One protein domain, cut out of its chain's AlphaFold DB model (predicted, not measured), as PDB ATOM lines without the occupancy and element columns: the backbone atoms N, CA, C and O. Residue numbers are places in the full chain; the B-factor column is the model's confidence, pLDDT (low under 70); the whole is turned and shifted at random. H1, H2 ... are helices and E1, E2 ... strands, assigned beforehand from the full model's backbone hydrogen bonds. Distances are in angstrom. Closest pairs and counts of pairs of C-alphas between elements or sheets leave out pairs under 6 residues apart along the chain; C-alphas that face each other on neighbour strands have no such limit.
ATOM      1  N   ALA A 339      17.715   7.706 -16.766       40.75
ATOM      2  CA  ALA A 339      17.649   9.138 -16.446       40.75
ATOM      3  C   ALA A 339      18.480   9.523 -15.203       40.75
ATOM      4  O   ALA A 339      19.189  10.525 -15.200       40.75
ATOM      5  N   SER A 340      18.475   8.677 -14.166       39.84
ATOM      6  CA  SER A 340      19.267   8.897 -12.945       39.84
ATOM      7  C   SER A 340      20.771   8.695 -13.161       39.84
ATOM      8  O   SER A 340      21.582   9.210 -12.390       39.84
ATOM      9  N   THR A 341      21.150   7.921 -14.173       43.78
ATOM     10  CA  THR A 341      22.536   7.488 -14.381       43.78
ATOM     11  C   THR A 341      23.269   8.452 -15.295       43.78
ATOM     12  O   THR A 341      24.412   8.778 -15.004       43.78
ATOM     13  N   ARG A 342      22.587   9.022 -16.297       47.59
ATOM     14  CA  ARG A 342      23.122  10.119 -17.115       47.59
ATOM     15  C   ARG A 342      23.401  11.376 -16.288       47.59
ATOM     16  O   ARG A 342      24.458  11.967 -16.447       47.59
ATOM     17  N   ALA A 343      22.528  11.719 -15.338       47.94
ATOM     18  CA  ALA A 343      22.788  12.806 -14.387       47.94
ATOM     19  C   ALA A 343      24.014  12.528 -13.494       47.94
ATOM     20  O   ALA A 343      24.779  13.434 -13.177       47.94
ATOM     21  N   THR A 344      24.234  11.260 -13.125       46.28
ATOM     22  CA  THR A 344      25.413  10.847 -12.346       46.28
ATOM     23  C   THR A 344      26.689  10.842 -13.202       46.28
ATOM     24  O   THR A 344      27.743  11.198 -12.698       46.28
ATOM     25  N   LEU A 345      26.612  10.463 -14.482       51.19
ATOM     26  CA  LEU A 345      27.742  10.456 -15.422       51.19
ATOM     27  C   LEU A 345      28.168  11.868 -15.831       51.19
ATOM     28  O   LEU A 345      29.357  12.153 -15.781       51.19
ATOM     29  N   HIS A 346      27.222  12.773 -16.104       53.47
ATOM     30  CA  HIS A 346      27.526  14.186 -16.366       53.47
ATOM     31  C   HIS A 346      28.282  14.846 -15.202       53.47
ATOM     32  O   HIS A 346      29.175  15.656 -15.423       53.47
ATOM     33  N   SER A 347      27.947  14.467 -13.964       49.12
ATOM     34  CA  SER A 347      28.644  14.909 -12.748       49.12
ATOM     35  C   SER A 347      30.042  14.301 -12.582       49.12
ATOM     36  O   SER A 347      30.800  14.789 -11.754       49.12
ATOM     37  N   LEU A 348      30.372  13.216 -13.289       45.00
ATOM     38  CA  LEU A 348      31.685  12.561 -13.233       45.00
ATOM     39  C   LEU A 348      32.581  12.991 -14.402       45.00
ATOM     40  O   LEU A 348      33.795  13.068 -14.244       45.00
ATOM     41  N   GLU A 349      31.990  13.304 -15.556       48.62
ATOM     42  CA  GLU A 349      32.692  13.871 -16.711       48.62
ATOM     43  C   GLU A 349      33.234  15.275 -16.420       48.62
ATOM     44  O   GLU A 349      34.313  15.611 -16.903       48.62
ATOM     45  N   SER A 350      32.555  16.060 -15.572       49.06
ATOM     46  CA  SER A 350      33.060  17.362 -15.112       49.06
ATOM     47  C   SER A 350      34.359  17.263 -14.303       49.06
ATOM     48  O   SER A 350      35.132  18.219 -14.287       49.06
ATOM     49  N   ASP A 351      34.621  16.109 -13.678       47.44
ATOM     50  CA  ASP A 351      35.785  15.878 -12.813       47.44
ATOM     51  C   ASP A 351      36.932  15.133 -13.522       47.44
ATOM     52  O   ASP A 351      38.057  15.090 -13.015       47.44
ATOM     53  N   SER A 352      36.695  14.545 -14.704       44.66
ATOM     54  CA  SER A 352      37.700  13.748 -15.417       44.66
ATOM     55  C   SER A 352      38.334  14.535 -16.565       44.66
ATOM     56  O   SER A 352      37.701  14.819 -17.581       44.66
ATOM     57  N   LYS A 353      39.626  14.852 -16.448       48.88
ATOM     58  CA  LYS A 353      40.409  15.356 -17.582       48.88
ATOM     59  C   LYS A 353      40.586  14.213 -18.602       48.88
ATOM     60  O   LYS A 353      41.383  13.311 -18.369       48.88
ATOM     61  N   ASN A 354      39.876  14.287 -19.733       47.25
ATOM     62  CA  ASN A 354      40.124  13.555 -20.993       47.25
ATOM     63  C   ASN A 354      39.701  12.072 -21.166       47.25
ATOM     64  O   ASN A 354      40.310  11.383 -21.984       47.25
ATOM     65  N   SER A 355      38.626  11.553 -20.556       57.72
ATOM     66  CA  SER A 355      38.087  10.249 -21.016       57.72
ATOM     67  C   SER A 355      36.564  10.216 -21.152       57.72
ATOM     68  O   SER A 355      35.859  10.218 -20.149       57.72
ATOM     69  N   HIS A 356      36.071  10.113 -22.394       78.19
ATOM     70  CA  HIS A 356      34.667   9.813 -22.704       78.19
ATOM     71  C   HIS A 356      34.310   8.398 -22.226       78.19
ATOM     72  O   HIS A 356      34.859   7.408 -22.727       78.19
ATOM     73  N   VAL A 357      33.420   8.284 -21.236       78.50
ATOM     74  CA  VAL A 357      33.000   6.996 -20.667       78.50
ATOM     75  C   VAL A 357      31.690   6.562 -21.313       78.50
ATOM     76  O   VAL A 357      30.618   7.033 -20.945       78.50
ATOM     77  N   LYS A 358      31.772   5.594 -22.231       82.06
ATOM     78  CA  LYS A 358      30.594   5.077 -22.937       82.06
ATOM     79  C   LYS A 358      29.572   4.442 -22.001       82.06
ATOM     80  O   LYS A 358      29.921   3.647 -21.118       82.06
ATOM     81  N   VAL A 359      28.294   4.705 -22.263       82.12
ATOM     82  CA  VAL A 359      27.186   4.078 -21.534       82.12
ATOM     83  C   VAL A 359      26.759   2.782 -22.215       82.12
ATOM     84  O   VAL A 359      26.393   2.769 -23.388       82.12
ATOM     85  N   CYS A 360      26.790   1.683 -21.460       83.75
ATOM     86  CA  CYS A 360      26.376   0.361 -21.920       83.75
ATOM     87  C   CYS A 360      25.087  -0.077 -21.217       83.75
ATOM     88  O   CYS A 360      25.006   0.001 -19.989       83.75
ATOM     89  N   CYS A 361      24.116  -0.614 -21.961       87.94
ATOM     90  CA  CYS A 361      22.949  -1.277 -21.373       87.94
ATOM     91  C   CYS A 361      22.707  -2.681 -21.868       87.94
ATOM     92  O   CYS A 361      23.284  -3.109 -22.855       87.94
ATOM     93  N   VAL A 362      21.888  -3.411 -21.120       92.06
ATOM     94  CA  VAL A 362      21.577  -4.808 -21.396       92.06
ATOM     95  C   VAL A 362      20.185  -4.933 -22.011       92.06
ATOM     96  O   VAL A 362      19.283  -4.194 -21.626       92.06
ATOM     97  N   VAL A 363      20.015  -5.864 -22.950       92.19
ATOM     98  CA  VAL A 363      18.752  -6.093 -23.677       92.19
ATOM     99  C   VAL A 363      18.365  -7.565 -23.604       92.19
ATOM    100  O   VAL A 363      19.208  -8.451 -23.750       92.19
ATOM    101  N   GLY A 364      17.089  -7.851 -23.349       88.56
ATOM    102  CA  GLY A 364      16.600  -9.215 -23.140       88.56
ATOM    103  C   GLY A 364      17.220  -9.895 -21.914       88.56
ATOM    104  O   GLY A 364      17.248 -11.120 -21.831       88.56
ATOM    105  N   PHE A 365      17.756  -9.123 -20.972       90.62
ATOM    106  CA  PHE A 365      18.584  -9.620 -19.878       90.62
ATOM    107  C   PHE A 365      17.769 -10.061 -18.647       90.62
ATOM    108  O   PHE A 365      16.758  -9.433 -18.330       90.62
ATOM    109  N   PRO A 366      18.209 -11.090 -17.891       89.06
ATOM    110  CA  PRO A 366      19.353 -11.969 -18.164       89.06
ATOM    111  C   PRO A 366      19.002 -13.195 -19.017       89.06
ATOM    112  O   PRO A 366      19.895 -13.925 -19.409       89.06
ATOM    113  N   LEU A 367      17.724 -13.468 -19.284       87.44
ATOM    114  CA  LEU A 367      17.310 -14.788 -19.783       87.44
ATOM    115  C   LEU A 367      17.388 -14.958 -21.306       87.44
ATOM    116  O   LEU A 367      17.338 -16.081 -21.791       87.44
ATOM    117  N   GLY A 368      17.386 -13.871 -22.079       90.88
ATOM    118  CA  GLY A 368      17.334 -13.917 -23.544       90.88
ATOM    119  C   GLY A 368      16.015 -14.435 -24.133       90.88
ATOM    120  O   GLY A 368      15.888 -14.508 -25.351       90.88
ATOM    121  N   ALA A 369      15.020 -14.753 -23.298       91.31
ATOM    122  CA  ALA A 369      13.765 -15.403 -23.689       91.31
ATOM    123  C   ALA A 369      12.615 -14.431 -24.034       91.31
ATOM    124  O   ALA A 369      11.466 -14.848 -24.178       91.31
ATOM    125  N   ALA A 370      12.894 -13.128 -24.124       89.19
ATOM    126  CA  ALA A 370      11.932 -12.152 -24.631       89.19
ATOM    127  C   ALA A 370      11.771 -12.282 -26.156       89.19
ATOM    128  O   ALA A 370      12.668 -12.779 -26.837       89.19
ATOM    129  N   THR A 371      10.645 -11.807 -26.694       89.94
ATOM    130  CA  THR A 371      10.426 -11.784 -28.151       89.94
ATOM    131  C   THR A 371      11.404 -10.830 -28.842       89.94
ATOM    132  O   THR A 371      11.811  -9.826 -28.248       89.94
ATOM    133  N   THR A 372      11.720 -11.094 -30.111       88.25
ATOM    134  CA  THR A 372      12.586 -10.236 -30.935       88.25
ATOM    135  C   THR A 372      12.092  -8.793 -30.979       88.25
ATOM    136  O   THR A 372      12.869  -7.870 -30.753       88.25
ATOM    137  N   ALA A 373      10.782  -8.586 -31.151       87.19
ATOM    138  CA  ALA A 373      10.180  -7.253 -31.147       87.19
ATOM    139  C   ALA A 373      10.390  -6.521 -29.810       87.19
ATOM    140  O   ALA A 373      10.715  -5.337 -29.796       87.19
ATOM    141  N   THR A 374      10.261  -7.223 -28.677       90.62
ATOM    142  CA  THR A 374      10.531  -6.643 -27.352       90.62
ATOM    143  C   THR A 374      11.995  -6.252 -27.198       90.62
ATOM    144  O   THR A 374      12.275  -5.161 -26.713       90.62
ATOM    145  N   LYS A 375      12.926  -7.115 -27.617       95.38
ATOM    146  CA  LYS A 375      14.365  -6.836 -27.537       95.38
ATOM    147  C   LYS A 375      14.772  -5.665 -28.437       95.38
ATOM    148  O   LYS A 375      15.506  -4.793 -27.988       95.38
ATOM    149  N   ALA A 376      14.268  -5.609 -29.671       93.25
ATOM    150  CA  ALA A 376      14.524  -4.503 -30.594       93.25
ATOM    151  C   ALA A 376      13.994  -3.172 -30.035       93.25
ATOM    152  O   ALA A 376      14.714  -2.176 -30.008       93.25
ATOM    153  N   PHE A 377      12.769  -3.175 -29.501       90.00
ATOM    154  CA  PHE A 377      12.188  -2.003 -28.850       90.00
ATOM    155  C   PHE A 377      12.974  -1.577 -27.601       90.00
ATOM    156  O   PHE A 377      13.229  -0.392 -27.406       90.00
ATOM    157  N   GLU A 378      13.404  -2.528 -26.768       90.19
ATOM    158  CA  GLU A 378      14.235  -2.250 -25.592       90.19
ATOM    159  C   GLU A 378      15.601  -1.659 -25.978       90.19
ATOM    160  O   GLU A 378      16.057  -0.709 -25.338       90.19
ATOM    161  N   ALA A 379      16.236  -2.176 -27.036       92.00
ATOM    162  CA  ALA A 379      17.482  -1.634 -27.572       92.00
ATOM    163  C   ALA A 379      17.299  -0.192 -28.059       92.00
ATOM    164  O   ALA A 379      18.079   0.678 -27.673       92.00
ATOM    165  N   GLN A 380      16.231   0.074 -28.819       90.81
ATOM    166  CA  GLN A 380      15.903   1.417 -29.298       90.81
ATOM    167  C   GLN A 380      15.725   2.389 -28.129       90.81
ATOM    168  O   GLN A 380      16.365   3.434 -28.100       90.81
ATOM    169  N   GLN A 381      14.942   2.012 -27.114       87.25
ATOM    170  CA  GLN A 381      14.746   2.850 -25.931       87.25
ATOM    171  C   GLN A 381      16.047   3.133 -25.176       87.25
ATOM    172  O   GLN A 381      16.245   4.249 -24.695       87.25
ATOM    173  N   CYS A 382      16.936   2.142 -25.051       83.62
ATOM    174  CA  CYS A 382      18.235   2.351 -24.417       83.62
ATOM    175  C   CYS A 382      19.063   3.380 -25.191       83.62
ATOM    176  O   CYS A 382      19.635   4.285 -24.586       83.62
ATOM    177  N   ILE A 383      19.117   3.250 -26.514       88.06
ATOM    178  CA  ILE A 383      19.886   4.143 -27.380       88.06
ATOM    179  C   ILE A 383      19.296   5.556 -27.375       88.06
ATOM    180  O   ILE A 383      20.039   6.517 -27.187       88.06
ATOM    181  N   ASP A 384      17.972   5.694 -27.462       82.75
ATOM    182  CA  ASP A 384      17.281   6.988 -27.361       82.75
ATOM    183  C   ASP A 384      17.540   7.667 -26.005       82.75
ATOM    184  O   ASP A 384      17.607   8.893 -25.902       82.75
ATOM    185  N   ALA A 385      17.744   6.870 -24.952       75.25
ATOM    186  CA  ALA A 385      18.125   7.354 -23.630       75.25
ATOM    187  C   ALA A 385      19.624   7.707 -23.494       75.25
ATOM    188  O   ALA A 385      20.035   8.227 -22.450       75.25
ATOM    189  N   GLY A 386      20.430   7.471 -24.536       80.12
ATOM    190  CA  GLY A 386      21.855   7.796 -24.604       80.12
ATOM    191  C   GLY A 386      22.802   6.604 -24.442       80.12
ATOM    192  O   GLY A 386      23.957   6.812 -24.078       80.12
ATOM    193  N   ALA A 387      22.346   5.366 -24.654       83.50
ATOM    194  CA  ALA A 387      23.245   4.214 -24.736       83.50
ATOM    195  C   ALA A 387      24.132   4.298 -25.984       83.50
ATOM    196  O   ALA A 387      23.628   4.446 -27.094       83.50
ATOM    197  N   GLU A 388      25.433   4.089 -25.814       88.81
ATOM    198  CA  GLU A 388      26.388   3.939 -26.923       88.81
ATOM    199  C   GLU A 388      26.784   2.478 -27.146       88.81
ATOM    200  O   GLU A 388      27.386   2.127 -28.161       88.81
ATOM    201  N   GLU A 389      26.477   1.604 -26.186       92.81
ATOM    202  CA  GLU A 389      26.688   0.175 -26.327       92.81
ATOM    203  C   GLU A 389      25.498  -0.633 -25.781       92.81
ATOM    204  O   GLU A 389      24.928  -0.323 -24.732       92.81
ATOM    205  N   ILE A 390      25.175  -1.736 -26.449       95.81
ATOM    206  CA  ILE A 390      24.144  -2.695 -26.054       95.81
ATOM    207  C   ILE A 390      24.782  -4.071 -25.835       95.81
ATOM    208  O   ILE A 390      25.555  -4.548 -26.655       95.81
ATOM    209  N   ASP A 391      24.456  -4.712 -24.718       96.94
ATOM    210  CA  ASP A 391      24.799  -6.081 -24.345       96.94
ATOM    211  C   ASP A 391      23.499  -6.916 -24.375       96.94
ATOM    212  O   ASP A 391      22.800  -7.041 -23.365       96.94
ATOM    213  N   MET A 392      23.135  -7.466 -25.533       97.62
ATOM    214  CA  MET A 392      21.923  -8.284 -25.666       97.62
ATOM    215  C   MET A 392      22.158  -9.731 -25.229       97.62
ATOM    216  O   MET A 392      23.253 -10.253 -25.405       97.62
ATOM    217  N   VAL A 393      21.135 -10.411 -24.704       97.75
ATOM    218  CA  VAL A 393      21.192 -11.862 -24.451       97.75
ATOM    219  C   VAL A 393      20.567 -12.630 -25.613       97.75
ATOM    220  O   VAL A 393      19.413 -12.389 -25.990       97.75
ATOM    221  N   LEU A 394      21.336 -13.564 -26.176       95.38
ATOM    222  CA  LEU A 394      20.889 -14.489 -27.216       95.38
ATOM    223  C   LEU A 394      19.747 -15.382 -26.701       95.38
ATOM    224  O   LEU A 394      19.668 -15.679 -25.510       95.38
ATOM    225  N   ASN A 395      18.833 -15.808 -27.575       96.31
ATOM    226  CA  ASN A 395      17.781 -16.744 -27.176       96.31
ATOM    227  C   ASN A 395      18.352 -18.162 -26.994       96.31
ATOM    228  O   ASN A 395      18.376 -18.967 -27.924       96.31
ATOM    229  N   VAL A 396      18.824 -18.450 -25.777       93.38
ATOM    230  CA  VAL A 396      19.478 -19.717 -25.407       93.38
ATOM    231  C   VAL A 396      18.565 -20.918 -25.663       93.38
ATOM    232  O   VAL A 396      19.023 -21.942 -26.157       93.38
ATOM    233  N   GLY A 397      17.263 -20.789 -25.389       91.19
ATOM    234  CA  GLY A 397      16.298 -21.870 -25.605       91.19
ATOM    235  C   GLY A 397      16.188 -22.274 -27.077       91.19
ATOM    236  O   GLY A 397      16.243 -23.460 -27.386       91.19
ATOM    237  N   MET A 398      16.102 -21.290 -27.975       91.62
ATOM    238  CA  MET A 398      16.031 -21.536 -29.422       91.62
ATOM    239  C   MET A 398      17.348 -22.082 -29.981       91.62
ATOM    240  O   MET A 398      17.331 -22.990 -30.807       91.62
ATOM    241  N   LEU A 399      18.493 -21.618 -29.472       94.12
ATOM    242  CA  LEU A 399      19.796 -22.192 -29.822       94.12
ATOM    243  C   LEU A 399      19.900 -23.665 -29.402       94.12
ATOM    244  O   LEU A 399      20.340 -24.498 -30.190       94.12
ATOM    245  N   CYS A 400      19.477 -23.999 -28.179       90.56
ATOM    246  CA  CYS A 400      19.472 -25.380 -27.693       90.56
ATOM    247  C   CYS A 400      18.505 -26.276 -28.477       90.56
ATOM    248  O   CYS A 400      18.786 -27.459 -28.646       90.56
ATOM    249  N   ALA A 401      17.403 -25.712 -28.981       90.25
ATOM    250  CA  ALA A 401      16.469 -26.382 -29.882       90.25
ATOM    251  C   ALA A 401      16.968 -26.473 -31.339       90.25
ATOM    252  O   ALA A 401      16.283 -27.059 -32.167       90.25
ATOM    253  N   GLN A 402      18.157 -25.937 -31.642       94.38
ATOM    254  CA  GLN A 402      18.752 -25.884 -32.984       94.38
ATOM    255  C   GLN A 402      17.951 -25.052 -34.004       94.38
ATOM    256  O   GLN A 402      18.151 -25.180 -35.209       94.38
ATOM    257  N   GLU A 403      17.108 -24.133 -33.527       90.75
ATOM    258  CA  GLU A 403      16.350 -23.173 -34.341       90.75
ATOM    259  C   GLU A 403      17.257 -21.999 -34.762       90.75
ATOM    260  O   GLU A 403      17.086 -20.848 -34.345       90.75
ATOM    261  N   TYR A 404      18.303 -22.297 -35.538       92.56
ATOM    262  CA  TYR A 404      19.376 -21.346 -35.846       92.56
ATOM    263  C   TYR A 404      18.910 -20.143 -36.667       92.56
ATOM    264  O   TYR A 404      19.398 -19.038 -36.431       92.56
ATOM    265  N   ASP A 405      17.941 -20.330 -37.564       82.88
ATOM    266  CA  ASP A 405      17.374 -19.242 -38.368       82.88
ATOM    267  C   ASP A 405      16.660 -18.218 -37.483       82.88
ATOM    268  O   ASP A 405      16.835 -17.009 -37.651       82.88
ATOM    269  N   PHE A 406      15.927 -18.692 -36.470       94.56
ATOM    270  CA  PHE A 406      15.306 -17.819 -35.480       94.56
ATOM    271  C   PHE A 406      16.366 -17.043 -34.696       94.56
ATOM    272  O   PHE A 406      16.242 -15.835 -34.515       94.56
ATOM    273  N   VAL A 407      17.417 -17.722 -34.225       92.94
ATOM    274  CA  VAL A 407      18.493 -17.082 -33.453       92.94
ATOM    275  C   VAL A 407      19.214 -16.022 -34.288       92.94
ATOM    276  O   VAL A 407      19.461 -14.922 -33.792       92.94
ATOM    277  N   LEU A 408      19.513 -16.319 -35.556       93.94
ATOM    278  CA  LEU A 408      20.127 -15.373 -36.483       93.94
ATOM    279  C   LEU A 408      19.235 -14.149 -36.702       93.94
ATOM    280  O   LEU A 408      19.715 -13.018 -36.597       93.94
ATOM    281  N   ALA A 409      17.942 -14.361 -36.964       83.06
ATOM    282  CA  ALA A 409      16.974 -13.288 -37.163       83.06
ATOM    283  C   ALA A 409      16.805 -12.421 -35.903       83.06
ATOM    284  O   ALA A 409      16.786 -11.193 -36.003       83.06
ATOM    285  N   ASP A 410      16.753 -13.046 -34.721       97.19
ATOM    286  CA  ASP A 410      16.662 -12.358 -33.430       97.19
ATOM    287  C   ASP A 410      17.852 -11.416 -33.241       97.19
ATOM    288  O   ASP A 410      17.665 -10.220 -33.047       97.19
ATOM    289  N   VAL A 411      19.083 -11.919 -33.375       97.69
ATOM    290  CA  VAL A 411      20.286 -11.089 -33.207       97.69
ATOM    291  C   VAL A 411      20.372 -10.006 -34.286       97.69
ATOM    292  O   VAL A 411      20.679  -8.856 -33.968       97.69
ATOM    293  N   THR A 412      20.055 -10.334 -35.541       95.12
ATOM    294  CA  THR A 412      20.108  -9.383 -36.667       95.12
ATOM    295  C   THR A 412      19.192  -8.185 -36.432       95.12
ATOM    296  O   THR A 412      19.605  -7.049 -36.662       95.12
ATOM    297  N   ALA A 413      17.982  -8.407 -35.910       95.56
ATOM    298  CA  ALA A 413      17.042  -7.327 -35.619       95.56
ATOM    299  C   ALA A 413      17.591  -6.329 -34.584       95.56
ATOM    300  O   ALA A 413      17.424  -5.122 -34.738       95.56
ATOM    301  N   ILE A 414      18.290  -6.806 -33.546       97.62
ATOM    302  CA  ILE A 414      18.873  -5.931 -32.518       97.62
ATOM    303  C   ILE A 414      20.129  -5.237 -33.049       97.62
ATOM    304  O   ILE A 414      20.328  -4.048 -32.795       97.62
ATOM    305  N   VAL A 415      20.966  -5.949 -33.812       97.31
ATOM    306  CA  VAL A 415      22.149  -5.361 -34.452       97.31
ATOM    307  C   VAL A 415      21.746  -4.242 -35.414       97.31
ATOM    308  O   VAL A 415      22.410  -3.207 -35.430       97.31
ATOM    309  N   ALA A 416      20.658  -4.405 -36.175       92.69
ATOM    310  CA  ALA A 416      20.139  -3.371 -37.067       92.69
ATOM    311  C   ALA A 416      19.799  -2.082 -36.299       92.69
ATOM    312  O   ALA A 416      20.331  -1.023 -36.629       92.69
ATOM    313  N   VAL A 417      19.038  -2.196 -35.204       95.50
ATOM    314  CA  VAL A 417      18.704  -1.066 -34.315       95.50
ATOM    315  C   VAL A 417      19.962  -0.375 -33.774       95.50
ATOM    316  O   VAL A 417      20.042   0.852 -33.746       95.50
ATOM    317  N   CYS A 418      20.979  -1.146 -33.376       95.31
ATOM    318  CA  CYS A 418      22.235  -0.585 -32.875       95.31
ATOM    319  C   CYS A 418      23.003   0.175 -33.970       95.31
ATOM    320  O   CYS A 418      23.448   1.303 -33.748       95.31
ATOM    321  N   LYS A 419      23.116  -0.406 -35.170       94.25
ATOM    322  CA  LYS A 419      23.841   0.190 -36.303       94.25
ATOM    323  C   LYS A 419      23.196   1.475 -36.808       94.25
ATOM    324  O   LYS A 419      23.916   2.428 -37.092       94.25
ATOM    325  N   GLU A 420      21.865   1.539 -36.854       92.44
ATOM    326  CA  GLU A 420      21.117   2.740 -37.260       92.44
ATOM    327  C   GLU A 420      21.426   3.986 -36.417       92.44
ATOM    328  O   GLU A 420      21.128   5.110 -36.824       92.44
ATOM    329  N   ARG A 421      21.982   3.800 -35.219       87.19
ATOM    330  CA  ARG A 421      22.312   4.872 -34.274       87.19
ATOM    331  C   ARG A 421      23.776   4.839 -33.837       87.19
ATOM    332  O   ARG A 421      24.131   5.478 -32.851       87.19
ATOM    333  N   ASN A 422      24.623   4.118 -34.575       93.12
ATOM    334  CA  ASN A 422      26.057   3.984 -34.318       93.12
ATOM    335  C   ASN A 422      26.405   3.490 -32.893       93.12
ATOM    336  O   ASN A 422      27.428   3.871 -32.322       93.12
ATOM    337  N   ALA A 423      25.549   2.645 -32.311       93.94
ATOM    338  CA  ALA A 423      25.793   1.984 -31.035       93.94
ATOM    339  C   ALA A 423      26.464   0.616 -31.253       93.94
ATOM    340  O   ALA A 423      26.120  -0.114 -32.183       93.94
ATOM    341  N   LEU A 424      27.396   0.239 -30.373       95.75
ATOM    342  CA  LEU A 424      28.062  -1.068 -30.439       95.75
ATOM    343  C   LEU A 424      27.152  -2.174 -29.905       95.75
ATOM    344  O   LEU A 424      26.669  -2.077 -28.776       95.75
ATOM    345  N   CYS A 425      27.001  -3.271 -30.646       97.38
ATOM    346  CA  CYS A 425      26.206  -4.420 -30.217       97.38
ATOM    347  C   CYS A 425      27.090  -5.588 -29.767       97.38
ATOM    348  O   CYS A 425      27.924  -6.102 -30.518       97.38
ATOM    349  N   LYS A 426      26.875  -6.048 -28.533       98.12
ATOM    350  CA  LYS A 426      27.544  -7.199 -27.925       98.12
ATOM    351  C   LYS A 426      26.522  -8.284 -27.629       98.12
ATOM    352  O   LYS A 426      25.520  -8.019 -26.968       98.12
ATOM    353  N   VAL A 427      26.795  -9.508 -28.061       98.38
ATOM    354  CA  VAL A 427      25.874 -10.638 -27.881       98.38
ATOM    355  C   VAL A 427      26.375 -11.539 -26.760       98.38
ATOM    356  O   VAL A 427      27.439 -12.140 -26.869       98.38
ATOM    357  N   ILE A 428      25.615 -11.622 -25.671       97.81
ATOM    358  CA  ILE A 428      25.842 -12.547 -24.560       97.81
ATOM    359  C   ILE A 428      25.342 -13.928 -24.974       97.81
ATOM    360  O   ILE A 428      24.144 -14.102 -25.201       97.81
ATOM    361  N   LEU A 429      26.258 -14.893 -25.045       97.06
ATOM    362  CA  LEU A 429      25.955 -16.273 -25.434       97.06
ATOM    363  C   LEU A 429      25.401 -17.097 -24.264       97.06
ATOM    364  O   LEU A 429      24.636 -18.027 -24.479       97.06
ATOM    365  N   GLU A 430      25.771 -16.731 -23.035       93.81
ATOM    366  CA  GLU A 430      25.517 -17.492 -21.810       93.81
ATOM    367  C   GLU A 430      26.200 -18.870 -21.816       93.81
ATOM    368  O   GLU A 430      25.576 -19.913 -21.631       93.81
ATOM    369  N   THR A 431      27.528 -18.869 -21.986       93.19
ATOM    370  CA  THR A 431      28.352 -20.091 -22.109       93.19
ATOM    371  C   THR A 431      28.241 -21.054 -20.921       93.19
ATOM    372  O   THR A 431      28.535 -22.243 -21.048       93.19
ATOM    373  N   ALA A 432      27.766 -20.580 -19.765       88.25
ATOM    374  CA  ALA A 432      27.500 -21.414 -18.598       88.25
ATOM    375  C   ALA A 432      26.383 -22.451 -18.827       88.25
ATOM    376  O   ALA A 432      26.329 -23.441 -18.103       88.25
ATOM    377  N   LEU A 433      25.508 -22.227 -19.812       88.38
ATOM    378  CA  LEU A 433      24.387 -23.106 -20.155       88.38
ATOM    379  C   LEU A 433      24.616 -23.917 -21.437       88.38
ATOM    380  O   LEU A 433      23.740 -24.685 -21.827       88.38
ATOM    381  N   LEU A 434      25.750 -23.719 -22.113       90.75
ATOM    382  CA  LEU A 434      25.995 -24.229 -23.460       90.75
ATOM    383  C   LEU A 434      27.157 -25.219 -23.490       90.75
ATOM    384  O   LEU A 434      28.138 -25.075 -22.760       90.75
ATOM    385  N   THR A 435      27.064 -26.195 -24.390       92.69
ATOM    386  CA  THR A 435      28.194 -27.058 -24.754       92.69
ATOM    387  C   THR A 435      29.172 -26.323 -25.673       92.69
ATOM    388  O   THR A 435      28.817 -25.331 -26.310       92.69
ATOM    389  N   THR A 436      30.397 -26.833 -25.809       93.88
ATOM    390  CA  THR A 436      31.429 -26.286 -26.709       93.88
ATOM    391  C   THR A 436      30.918 -26.077 -28.142       93.88
ATOM    392  O   THR A 436      31.132 -25.016 -28.727       93.88
ATOM    393  N   GLU A 437      30.172 -27.043 -28.686       94.94
ATOM    394  CA  GLU A 437      29.593 -26.947 -30.035       94.94
ATOM    395  C   GLU A 437      28.513 -25.864 -30.132       94.94
ATOM    396  O   GLU A 437      28.465 -25.101 -31.098       94.94
ATOM    397  N   GLN A 438      27.681 -25.725 -29.099       96.12
ATOM    398  CA  GLN A 438      26.682 -24.660 -29.041       96.12
ATOM    399  C   GLN A 438      27.331 -23.278 -28.898       96.12
ATOM    400  O   GLN A 438      26.859 -22.330 -29.518       96.12
ATOM    401  N   ILE A 439      28.428 -23.152 -28.141       97.25
ATOM    402  CA  ILE A 439      29.197 -21.901 -28.021       97.25
ATOM    403  C   ILE A 439      29.790 -21.510 -29.375       97.25
ATOM    404  O   ILE A 439      29.686 -20.344 -29.770       97.25
ATOM    405  N   ARG A 440      30.369 -22.472 -30.107       98.25
ATOM    406  CA  ARG A 440      30.865 -22.256 -31.471       98.25
ATOM    407  C   ARG A 440      29.748 -21.739 -32.371       98.25
ATOM    408  O   ARG A 440      29.875 -20.656 -32.941       98.25
ATOM    409  N   LYS A 441      28.620 -22.451 -32.413       97.69
ATOM    410  CA  LYS A 441      27.482 -22.090 -33.261       97.69
ATOM    411  C   LYS A 441      26.887 -20.728 -32.904       97.69
ATOM    412  O   LYS A 441      26.608 -19.926 -33.789       97.69
ATOM    413  N   ALA A 442      26.736 -20.428 -31.616       98.06
ATOM    414  CA  ALA A 442      26.241 -19.135 -31.151       98.06
ATOM    415  C   ALA A 442      27.191 -17.985 -31.518       98.06
ATOM    416  O   ALA A 442      26.731 -16.911 -31.905       98.06
ATOM    417  N   SER A 443      28.505 -18.220 -31.434       98.38
ATOM    418  CA  SER A 443      29.531 -17.252 -31.840       98.38
ATOM    419  C   SER A 443      29.449 -16.957 -33.337       98.38
ATOM    420  O   SER A 443      29.410 -15.794 -33.728       98.38
ATOM    421  N   GLU A 444      29.357 -17.997 -34.169       98.00
ATOM    422  CA  GLU A 444      29.202 -17.875 -35.624       98.00
ATOM    423  C   GLU A 444      27.933 -17.101 -36.000       98.00
ATOM    424  O   GLU A 444      28.003 -16.164 -36.792       98.00
ATOM    425  N   LEU A 445      26.786 -17.433 -35.391       97.56
ATOM    426  CA  LEU A 445      25.513 -16.750 -35.648       97.56
ATOM    427  C   LEU A 445      25.555 -15.276 -35.226       97.56
ATOM    428  O   LEU A 445      25.089 -14.412 -35.964       97.56
ATOM    429  N   ALA A 446      26.140 -14.968 -34.065       98.12
ATOM    430  CA  ALA A 446      26.282 -13.591 -33.600       98.12
ATOM    431  C   ALA A 446      27.173 -12.752 -34.532       98.12
ATOM    432  O   ALA A 446      26.859 -11.598 -34.830       98.12
ATOM    433  N   ILE A 447      28.269 -13.338 -35.019       97.94
ATOM    434  CA  ILE A 447      29.177 -12.696 -35.976       97.94
ATOM    435  C   ILE A 447      28.487 -12.505 -37.330       97.94
ATOM    436  O   ILE A 447      28.564 -11.410 -37.889       97.94
ATOM    437  N   ALA A 448      27.774 -13.520 -37.825       94.50
ATOM    438  CA  ALA A 448      27.023 -13.463 -39.080       94.50
ATOM    439  C   ALA A 448      25.907 -12.406 -39.047       94.50
ATOM    440  O   ALA A 448      25.728 -11.673 -40.016       94.50
ATOM    441  N   ALA A 449      25.224 -12.248 -37.907       96.25
ATOM    442  CA  ALA A 449      24.258 -11.170 -37.672       96.25
ATOM    443  C   ALA A 449      24.902  -9.768 -37.641       96.25
ATOM    444  O   ALA A 449      24.211  -8.750 -37.675       96.25
ATOM    445  N   GLY A 450      26.234  -9.694 -37.570       95.06
ATOM    446  CA  GLY A 450      26.996  -8.458 -37.625       95.06
ATOM    447  C   GLY A 450      27.273  -7.814 -36.270       95.06
ATOM    448  O   GLY A 450      27.517  -6.607 -36.253       95.06
ATOM    449  N   ALA A 451      27.251  -8.578 -35.172       97.12
ATOM    450  CA  ALA A 451      27.652  -8.092 -33.853       97.12
ATOM    451  C   ALA A 451      29.109  -7.589 -33.840       97.12
ATOM    452  O   ALA A 451      29.956  -8.053 -34.610       97.12
ATOM    453  N   ASP A 452      29.413  -6.649 -32.946       97.56
ATOM    454  CA  ASP A 452      30.763  -6.103 -32.755       97.56
ATOM    455  C   ASP A 452      31.559  -6.926 -31.741       97.56
ATOM    456  O   ASP A 452      32.772  -7.112 -31.875       97.56
ATOM    457  N   PHE A 453      30.851  -7.443 -30.733       97.69
ATOM    458  CA  PHE A 453      31.404  -8.320 -29.712       97.69
ATOM    459  C   PHE A 453      30.550  -9.564 -29.509       97.69
ATOM    460  O   PHE A 453      29.319  -9.511 -29.525       97.69
ATOM    461  N   ILE A 454      31.219 -10.650 -29.146       97.94
ATOM    462  CA  ILE A 454      30.599 -11.779 -28.455       97.94
ATOM    463  C   ILE A 454      31.030 -11.773 -26.986       97.94
ATOM    464  O   ILE A 454      32.170 -11.447 -26.647       97.94
ATOM    465  N   LYS A 455      30.091 -12.073 -26.090       96.81
ATOM    466  CA  LYS A 455      30.248 -11.982 -24.637       96.81
ATOM    467  C   LYS A 455      29.908 -13.315 -23.977       96.81
ATOM    468  O   LYS A 455      28.917 -13.942 -24.340       96.81
ATOM    469  N   THR A 456      30.707 -13.727 -22.994       93.38
ATOM    470  CA  THR A 456      30.591 -15.059 -22.376       93.38
ATOM    471  C   THR A 456      29.271 -15.241 -21.618       93.38
ATOM    472  O   THR A 456      28.420 -16.021 -22.037       93.38
ATOM    473  N   SER A 457      29.065 -14.513 -20.517       87.75
ATOM    474  CA  SER A 457      27.993 -14.819 -19.555       87.75
ATOM    475  C   SER A 457      27.312 -13.573 -18.991       87.75
ATOM    476  O   SER A 457      27.868 -12.469 -18.996       87.75
ATOM    477  N   THR A 458      26.101 -13.748 -18.463       84.56
ATOM    478  CA  THR A 458      25.346 -12.688 -17.774       84.56
ATOM    479  C   THR A 458      25.791 -12.482 -16.329       84.56
ATOM    480  O   THR A 458      25.600 -11.397 -15.783       84.56
ATOM    481  N   GLY A 459      26.379 -13.515 -15.717       80.56
ATOM    482  CA  GLY A 459      26.670 -13.575 -14.283       80.56
ATOM    483  C   GLY A 459      25.519 -14.116 -13.426       80.56
ATOM    484  O   GLY A 459      25.683 -14.208 -12.216       80.56
ATOM    485  N   PHE A 460      24.383 -14.490 -14.031       78.50
ATOM    486  CA  PHE A 460      23.214 -15.049 -13.333       78.50
ATOM    487  C   PHE A 460      23.071 -16.573 -13.489       78.50
ATOM    488  O   PHE A 460      22.240 -17.177 -12.811       78.50
ATOM    489  N   SER A 461      23.885 -17.185 -14.352       77.50
ATOM    490  CA  SER A 461      23.911 -18.627 -14.627       77.50
ATOM    491  C   SER A 461      25.194 -19.266 -14.074       77.50
ATOM    492  O   SER A 461      26.229 -18.606 -13.975       77.50
ATOM    493  N   THR A 462      25.146 -20.556 -13.726       72.12
ATOM    494  CA  THR A 462      26.298 -21.336 -13.231       72.12
ATOM    495  C   THR A 462      26.363 -22.692 -13.926       72.12
ATOM    496  O   THR A 462      25.319 -23.311 -14.123       72.12
ATOM    497  N   ARG A 463      27.571 -23.182 -14.239       70.25
ATOM    498  CA  ARG A 463      27.779 -24.556 -14.729       70.25
ATOM    499  C   ARG A 463      27.523 -25.566 -13.606       70.25
ATOM    500  O   ARG A 463      27.852 -25.296 -12.452       70.25
ATOM    501  N   GLU A 464      26.956 -26.730 -13.937       53.56
ATOM    502  CA  GLU A 464      26.596 -27.773 -12.955       53.56
ATOM    503  C   GLU A 464      27.804 -28.457 -12.287       53.56
ATOM    504  O   GLU A 464      27.632 -29.180 -11.310       53.56
ATOM    505  N   CYS A 465      29.034 -28.203 -12.738       41.56
ATOM    506  CA  CYS A 465      30.248 -28.752 -12.140       41.56
ATOM    507  C   CYS A 465      31.359 -27.692 -12.096       41.56
ATOM    508  O   CYS A 465      31.836 -27.262 -13.135       41.56
ATOM    509  N   ALA A 466      31.767 -27.333 -10.874       42.19
ATOM    510  CA  ALA A 466      32.979 -26.599 -10.489       42.19
ATOM    511  C   ALA A 466      33.196 -25.158 -11.024       42.19
ATOM    512  O   ALA A 466      33.116 -24.860 -12.206       42.19
ATOM    513  N   PHE A 467      33.570 -24.284 -10.080       44.16
ATOM    514  CA  PHE A 467      33.995 -22.884 -10.214       44.16
ATOM    515  C   PHE A 467      32.986 -21.872 -10.791       44.16
ATOM    516  O   PHE A 467      32.617 -21.860 -11.958       44.16
ATOM    517  N   SER A 468      32.599 -20.918  -9.937       51.41
ATOM    518  CA  SER A 468      31.903 -19.692 -10.329       51.41
ATOM    519  C   SER A 468      32.883 -18.745 -11.043       51.41
ATOM    520  O   SER A 468      33.424 -17.834 -10.412       51.41
ATOM    521  N   GLY A 469      33.158 -18.976 -12.325       61.28
ATOM    522  CA  GLY A 469      34.091 -18.170 -13.116       61.28
ATOM    523  C   GLY A 469      33.878 -18.318 -14.620       61.28
ATOM    524  O   GLY A 469      33.275 -19.290 -15.071       61.28
ATOM    525  N   VAL A 470      34.348 -17.339 -15.393       76.38
ATOM    526  CA  VAL A 470      34.518 -17.475 -16.848       76.38
ATOM    527  C   VAL A 470      35.503 -18.613 -17.117       76.38
ATOM    528  O   VAL A 470      36.600 -18.606 -16.566       76.38
ATOM    529  N   SER A 471      35.111 -19.570 -17.959       87.69
ATOM    530  CA  SER A 471      35.998 -20.641 -18.425       87.69
ATOM    531  C   SER A 471      37.004 -20.092 -19.435       87.69
ATOM    532  O   SER A 471      36.659 -19.331 -20.341       87.69
ATOM    533  N   GLU A 472      38.261 -20.483 -19.262       90.94
ATOM    534  CA  GLU A 472      39.369 -20.100 -20.138       90.94
ATOM    535  C   GLU A 472      39.221 -20.738 -21.515       90.94
ATOM    536  O   GLU A 472      39.447 -20.084 -22.532       90.94
ATOM    537  N   GLU A 473      38.759 -21.987 -21.542       92.00
ATOM    538  CA  GLU A 473      38.490 -22.745 -22.757       92.00
ATOM    539  C   GLU A 473      37.406 -22.065 -23.602       92.00
ATOM    540  O   GLU A 473      37.572 -21.923 -24.815       92.00
ATOM    541  N   ASP A 474      36.333 -21.577 -22.966       94.19
ATOM    542  CA  ASP A 474      35.283 -20.816 -23.651       94.19
ATOM    543  C   ASP A 474      35.849 -19.539 -24.286       94.19
ATOM    544  O   ASP A 474      35.537 -19.227 -25.436       94.19
ATOM    545  N   VAL A 475      36.683 -18.791 -23.551       95.19
ATOM    546  CA  VAL A 475      37.276 -17.542 -24.052       95.19
ATOM    547  C   VAL A 475      38.210 -17.824 -25.220       95.19
ATOM    548  O   VAL A 475      38.087 -17.164 -26.250       95.19
ATOM    549  N   MET A 476      39.089 -18.821 -25.109       96.12
ATOM    550  CA  MET A 476      39.978 -19.226 -26.202       96.12
ATOM    551  C   MET A 476      39.193 -19.627 -27.451       96.12
ATOM    552  O   MET A 476      39.518 -19.186 -28.556       96.12
ATOM    553  N   LEU A 477      38.131 -20.420 -27.280       97.50
ATOM    554  CA  LEU A 477      37.256 -20.815 -28.377       97.50
ATOM    555  C   LEU A 477      36.613 -19.590 -29.031       97.50
ATOM    556  O   LEU A 477      36.722 -19.412 -30.244       97.50
ATOM    557  N   MET A 478      35.991 -18.717 -28.241       97.75
ATOM    558  CA  MET A 478      35.345 -17.503 -28.737       97.75
ATOM    559  C   MET A 478      36.337 -16.588 -29.469       97.75
ATOM    560  O   MET A 478      36.019 -16.077 -30.540       97.75
ATOM    561  N   VAL A 479      37.557 -16.420 -28.947       97.25
ATOM    562  CA  VAL A 479      38.618 -15.618 -29.582       97.25
ATOM    563  C   VAL A 479      39.052 -16.228 -30.914       97.25
ATOM    564  O   VAL A 479      39.203 -15.489 -31.889       97.25
ATOM    565  N   SER A 480      39.198 -17.557 -30.984       97.69
ATOM    566  CA  SER A 480      39.568 -18.254 -32.223       97.69
ATOM    567  C   SER A 480      38.557 -18.038 -33.358       97.69
ATOM    568  O   SER A 480      38.947 -18.024 -34.522       97.69
ATOM    569  N   ILE A 481      37.282 -17.805 -33.021       97.56
ATOM    570  CA  ILE A 481      36.197 -17.549 -33.980       97.56
ATOM    571  C   ILE A 481      36.068 -16.047 -34.283       97.56
ATOM    572  O   ILE A 481      35.897 -15.652 -35.435       97.56
ATOM    573  N   ALA A 482      36.164 -15.187 -33.266       96.69
ATOM    574  CA  ALA A 482      35.939 -13.750 -33.411       96.69
ATOM    575  C   ALA A 482      37.075 -13.037 -34.158       96.69
ATOM    576  O   ALA A 482      36.816 -12.174 -34.998       96.69
ATOM    577  N   LYS A 483      38.334 -13.405 -33.880       94.69
ATOM    578  CA  LYS A 483      39.517 -12.715 -34.413       94.69
ATOM    579  C   LYS A 483      39.616 -12.780 -35.948       94.69
ATOM    580  O   LYS A 483      39.808 -11.717 -36.538       94.69
ATOM    581  N   PRO A 484      39.432 -13.939 -36.621       96.00
ATOM    582  CA  PRO A 484      39.414 -13.998 -38.087       96.00
ATOM    583  C   PRO A 484      38.305 -13.150 -38.724       96.00
ATOM    584  O   PRO A 484      38.480 -12.635 -39.821       96.00
ATOM    585  N   ALA A 485      37.183 -12.964 -38.022       94.62
ATOM    586  CA  ALA A 485      36.063 -12.138 -38.471       94.62
ATOM    587  C   ALA A 485      36.203 -10.642 -38.108       94.62
ATOM    588  O   ALA A 485      35.267  -9.866 -38.312       94.62
ATOM    589  N   GLY A 486      37.336 -10.229 -37.524       95.50
ATOM    590  CA  GLY A 486      37.559  -8.853 -37.070       95.50
ATOM    591  C   GLY A 486      36.644  -8.421 -35.917       95.50
ATOM    592  O   GLY A 486      36.388  -7.227 -35.751       95.50
ATOM    593  N   LYS A 487      36.110  -9.374 -35.142       96.88
ATOM    594  CA  LYS A 487      35.202  -9.134 -34.010       96.88
ATOM    595  C   LYS A 487      35.917  -9.306 -32.679       96.88
ATOM    596  O   LYS A 487      36.967  -9.938 -32.585       96.88
ATOM    597  N   GLN A 488      35.344  -8.722 -31.635       96.44
ATOM    598  CA  GLN A 488      35.963  -8.665 -30.315       96.44
ATOM    599  C   GLN A 488      35.289  -9.605 -29.305       96.44
ATOM    600  O   GLN A 488      34.123  -9.973 -29.446       96.44
ATOM    601  N   VAL A 489      36.017  -9.981 -28.251       97.00
ATOM    602  CA  VAL A 489      35.504 -10.857 -27.185       97.00
ATOM    603  C   VAL A 489      35.456 -10.107 -25.861       97.00
ATOM    604  O   VAL A 489      36.440  -9.493 -25.442       97.00
ATOM    605  N   LYS A 490      34.302 -10.180 -25.186       95.75
ATOM    606  CA  LYS A 490      34.104  -9.663 -23.829       95.75
ATOM    607  C   LYS A 490      33.968 -10.811 -22.827       95.75
ATOM    608  O   LYS A 490      32.944 -11.491 -22.798       95.75
ATOM    609  N   ALA A 491      34.965 -10.982 -21.965       90.62
ATOM    610  CA  ALA A 491      34.917 -11.956 -20.878       90.62
ATOM    611  C   ALA A 491      34.169 -11.362 -19.673       90.62
ATOM    612  O   ALA A 491      34.516 -10.290 -19.178       90.62
ATOM    613  N   SER A 492      33.120 -12.028 -19.195       85.88
ATOM    614  CA  SER A 492      32.341 -11.582 -18.036       85.88
ATOM    615  C   SER A 492      31.731 -12.731 -17.241       85.88
ATOM    616  O   SER A 492      31.143 -13.642 -17.819       85.88
ATOM    617  N   GLY A 493      31.810 -12.626 -15.911       74.94
ATOM    618  CA  GLY A 493      31.371 -13.650 -14.958       74.94
ATOM    619  C   GLY A 493      32.521 -14.092 -14.048       74.94
ATOM    620  O   GLY A 493      33.501 -14.661 -14.502       74.94
ATOM    621  N   GLY A 494      32.444 -13.794 -12.750       75.62
ATOM    622  CA  GLY A 494      33.419 -14.289 -11.763       75.62
ATOM    623  C   GLY A 494      34.856 -13.736 -11.830       75.62
ATOM    624  O   GLY A 494      35.681 -14.190 -11.051       75.62
ATOM    625  N   ILE A 495      35.160 -12.732 -12.665       82.12
ATOM    626  CA  ILE A 495      36.474 -12.051 -12.694       82.12
ATOM    627  C   ILE A 495      36.601 -11.142 -11.458       82.12
ATOM    628  O   ILE A 495      35.961 -10.081 -11.410       82.12
ATOM    629  N   ARG A 496      37.378 -11.553 -10.444       82.06
ATOM    630  CA  ARG A 496      37.406 -10.914  -9.107       82.06
ATOM    631  C   ARG A 496      38.784 -10.425  -8.655       82.06
ATOM    632  O   ARG A 496      38.853  -9.760  -7.618       82.06
ATOM    633  N   SER A 497      39.844 -10.736  -9.394       81.94
ATOM    634  CA  SER A 497      41.222 -10.334  -9.094       81.94
ATOM    635  C   SER A 497      41.944  -9.769 -10.323       81.94
ATOM    636  O   SER A 497      41.497  -9.954 -11.458       81.94
ATOM    637  N   ALA A 498      43.063  -9.073 -10.093       82.19
ATOM    638  CA  ALA A 498      43.960  -8.626 -11.160       82.19
ATOM    639  C   ALA A 498      44.518  -9.808 -11.968       82.19
ATOM    640  O   ALA A 498      44.501  -9.757 -13.192       82.19
ATOM    641  N   ALA A 499      44.872 -10.908 -11.298       85.31
ATOM    642  CA  ALA A 499      45.332 -12.130 -11.953       85.31
ATOM    643  C   ALA A 499      44.274 -12.718 -12.906       85.31
ATOM    644  O   ALA A 499      44.598 -13.059 -14.042       85.31
ATOM    645  N   ASP A 500      42.998 -12.779 -12.496       85.31
ATOM    646  CA  ASP A 500      41.914 -13.241 -13.381       85.31
ATOM    647  C   ASP A 500      41.777 -12.327 -14.608       85.31
ATOM    648  O   ASP A 500      41.563 -12.791 -15.726       85.31
ATOM    649  N   ALA A 501      41.885 -11.011 -14.398       83.88
ATOM    650  CA  ALA A 501      41.765 -10.019 -15.458       83.88
ATOM    651  C   ALA A 501      42.914 -10.126 -16.475       83.88
ATOM    652  O   ALA A 501      42.655 -10.210 -17.676       83.88
ATOM    653  N   GLU A 502      44.159 -10.178 -15.999       87.50
ATOM    654  CA  GLU A 502      45.358 -10.374 -16.823       87.50
ATOM    655  C   GLU A 502      45.277 -11.674 -17.616       87.50
ATOM    656  O   GLU A 502      45.561 -11.686 -18.813       87.50
ATOM    657  N   LYS A 503      44.796 -12.751 -16.983       91.12
ATOM    658  CA  LYS A 503      44.616 -14.045 -17.638       91.12
ATOM    659  C   LYS A 503      43.632 -13.963 -18.802       91.12
ATOM    660  O   LYS A 503      43.962 -14.375 -19.908       91.12
ATOM    661  N   MET A 504      42.450 -13.379 -18.597       91.00
ATOM    662  CA  MET A 504      41.459 -13.231 -19.673       91.00
ATOM    663  C   MET A 504      41.964 -12.347 -20.823       91.00
ATOM    664  O   MET A 504      41.670 -12.629 -21.986       91.00
ATOM    665  N   ILE A 505      42.738 -11.301 -20.516       90.69
ATOM    666  CA  ILE A 505      43.364 -10.437 -21.526       90.69
ATOM    667  C   ILE A 505      44.424 -11.211 -22.315       90.69
ATOM    668  O   ILE A 505      44.430 -11.143 -23.543       90.69
ATOM    669  N   ALA A 506      45.271 -11.993 -21.638       91.75
ATOM    670  CA  ALA A 506      46.288 -12.830 -22.274       91.75
ATOM    671  C   ALA A 506      45.675 -13.878 -23.219       91.75
ATOM    672  O   ALA A 506      46.248 -14.174 -24.265       91.75
ATOM    673  N   LEU A 507      44.478 -14.384 -22.899       93.00
ATOM    674  CA  LEU A 507      43.711 -15.285 -23.768       93.00
ATOM    675  C   LEU A 507      43.063 -14.584 -24.976       93.00
ATOM    676  O   LEU A 507      42.534 -15.255 -25.860       93.00
ATOM    677  N   GLY A 508      43.112 -13.250 -25.043       90.00
ATOM    678  CA  GLY A 508      42.643 -12.456 -26.179       90.00
ATOM    679  C   GLY A 508      41.301 -11.749 -25.974       90.00
ATOM    680  O   GLY A 508      40.769 -11.185 -26.934       90.00
ATOM    681  N   ALA A 509      40.741 -11.732 -24.758       91.88
ATOM    682  CA  ALA A 509      39.582 -10.890 -24.473       91.88
ATOM    683  C   ALA A 509      39.985  -9.405 -24.503       91.88
ATOM    684  O   ALA A 509      40.873  -8.970 -23.774       91.88
ATOM    685  N   THR A 510      39.293  -8.599 -25.306       92.06
ATOM    686  CA  THR A 510      39.582  -7.158 -25.442       92.06
ATOM    687  C   THR A 510      38.762  -6.298 -24.480       92.06
ATOM    688  O   THR A 510      38.998  -5.096 -24.335       92.06
ATOM    689  N   ARG A 511      37.768  -6.894 -23.807       92.06
ATOM    690  CA  ARG A 511      36.954  -6.228 -22.787       92.06
ATOM    691  C   ARG A 511      36.637  -7.182 -21.643       92.06
ATOM    692  O   ARG A 511      36.291  -8.337 -21.867       92.06
ATOM    693  N   LEU A 512      36.657  -6.666 -20.418       87.81
ATOM    694  CA  LEU A 512      36.270  -7.416 -19.226       87.81
ATOM    695  C   LEU A 512      34.985  -6.848 -18.615       87.81
ATOM    696  O   LEU A 512      34.783  -5.634 -18.562       87.81
ATOM    697  N   GLY A 513      34.098  -7.726 -18.152       84.69
ATOM    698  CA  GLY A 513      32.921  -7.381 -17.358       84.69
ATOM    699  C   GLY A 513      33.089  -7.841 -15.913       84.69
ATOM    700  O   GLY A 513      33.043  -9.039 -15.640       84.69
ATOM    701  N   THR A 514      33.240  -6.893 -14.985       79.38
ATOM    702  CA  THR A 514      33.442  -7.167 -13.555       79.38
ATOM    703  C   THR A 514      32.772  -6.110 -12.673       79.38
ATOM    704  O   THR A 514      32.736  -4.928 -13.018       79.38
ATOM    705  N   SER A 515      32.242  -6.531 -11.519       73.44
ATOM    706  CA  SER A 515      31.774  -5.641 -10.444       73.44
ATOM    707  C   SER A 515      32.903  -5.222  -9.492       73.44
ATOM    708  O   SER A 515      32.742  -4.268  -8.736       73.44
ATOM    709  N   ALA A 516      34.064  -5.881  -9.561       74.12
ATOM    710  CA  ALA A 516      35.226  -5.643  -8.707       74.12
ATOM    711  C   ALA A 516      36.240  -4.655  -9.317       74.12
ATOM    712  O   ALA A 516      37.378  -4.601  -8.865       74.12
ATOM    713  N   GLY A 517      35.847  -3.861 -10.321       73.31
ATOM    714  CA  GLY A 517      36.773  -3.048 -11.126       73.31
ATOM    715  C   GLY A 517      37.708  -2.141 -10.316       73.31
ATOM    716  O   GLY A 517      38.897  -2.103 -10.599       73.31
ATOM    717  N   VAL A 518      37.207  -1.473  -9.268       71.62
ATOM    718  CA  VAL A 518      38.046  -0.620  -8.399       71.62
ATOM    719  C   VAL A 518      39.088  -1.450  -7.647       71.62
ATOM    720  O   VAL A 518      40.262  -1.097  -7.651       71.62
ATOM    721  N   LYS A 519      38.673  -2.576  -7.052       71.88
ATOM    722  CA  LYS A 519      39.570  -3.482  -6.322       71.88
ATOM    723  C   LYS A 519      40.633  -4.060  -7.260       71.88
ATOM    724  O   LYS A 519      41.804  -4.037  -6.915       71.88
ATOM    725  N   ILE A 520      40.236  -4.480  -8.462       76.44
ATOM    726  CA  ILE A 520      41.140  -5.021  -9.486       76.44
ATOM    727  C   ILE A 520      42.205  -3.992  -9.884       76.44
ATOM    728  O   ILE A 520      43.385  -4.322  -9.880       76.44
ATOM    729  N   VAL A 521      41.815  -2.739 -10.154       73.19
ATOM    730  CA  VAL A 521      42.767  -1.660 -10.490       73.19
ATOM    731  C   VAL A 521      43.707  -1.340  -9.320       73.19
ATOM    732  O   VAL A 521      44.849  -0.955  -9.535       73.19
ATOM    733  N   GLN A 522      43.254  -1.537  -8.080       72.38
ATOM    734  CA  GLN A 522      44.066  -1.381  -6.868       72.38
ATOM    735  C   GLN A 522      44.926  -2.619  -6.532       72.38
ATOM    736  O   GLN A 522      45.599  -2.616  -5.506       72.38
ATOM    737  N   GLY A 523      44.890  -3.685  -7.344       69.19
ATOM    738  CA  GLY A 523      45.604  -4.942  -7.074       69.19
ATOM    739  C   GLY A 523      44.982  -5.806  -5.966       69.19
ATOM    740  O   GLY A 523      45.622  -6.723  -5.459       69.19
TER     741      GLY A 523
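This is residues 339 to 523 of the 530 residues of a protein of Hyaloperonospora arabidopsidis (strain Emoy2) (UniProt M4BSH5). Six parallel strands make a sheet curled like part of a barrel, open between E1 and E6, with H2, H4, H5, H6 and H7 ranged round one face of it as a second layer. H1 lies away from this body at the end of an arm whose residues 350 to 356 stick out, and little H8 packs on H7. You have 185 residues, with eight named helices and six named strands in the order H1 E1 H2 E2 H3 H4 E3 H5 E4 H6 E5 H7 E6 H8; the class is mixed, helices and strands. The whole is compact, with a radius of gyration of the C-alphas of 16.2 A and spans of 49 by 38 by 30 A.

Find the strands first: E1 at residues 360 to 363, E2 at 389 to 393, 13.4 A long, E3 at 424 to 428, E4 at 453 to 455, E5 at 488 to 492 and E6 at 511 to 513. E1 begins at C-alpha 360, (26.376, 0.361, -21.920), and E6 ends at C-alpha 513, (32.921, -7.381, -17.358). The helices are H1, residues 339 to 349; H2, 372 to 384, 18.2 A; H3, 396 to 400; H4, 404 to 419, 22.0 A; H5, 436 to 448, 18.4 A; H6, 472 to 482; H7, 498 to 506; and H8, 517 to 521.

Look across the strongly twisted sheet from edge strand E1 through E2, E3, E4 and E5 to edge strand E6. N 391 and O 361 are 2.7 A apart, N 426 and O 390 2.7 A, N 455 and O 427 2.8 A, N 490 and O 454 2.9 A, and N 513 and O 491 2.8 A, within hydrogen-bond range. Each next strand is reached by a right-handed crossover in a strand-helix-strand unit, two parallel neighbours with helix between: E1, H2, E2; E2, H3 H4, E3; E3, H5, E4; E4, H6, E5; E5, H7, E6. H2 touches H4, C-alphas of Ala 376 and Ile 414 closest at 5.0 A. H5 touches H6, C-alphas of Ser 443 and Met 478 closest at 6.6 A, at a shallow tilt of 32 degrees. H3 touches H4 only at the corner, C-alphas of Leu 399 and Val 407 closest at 6.4 A. H1 is apart from H2. Every O i to N i+4 pair is within range in H2, H3, H5, H6, H7 and H8; in H1 6 of 7 are, in H4 11 of 12.

The C-alphas farthest apart, of Lys 353 and Ala 401, are 49.7 A apart. The printed part has no cut, and the link from E4 to H6 is long, 16 residues. Confidence is under 70 at residues 339 to 355, 464 to 469 and 523.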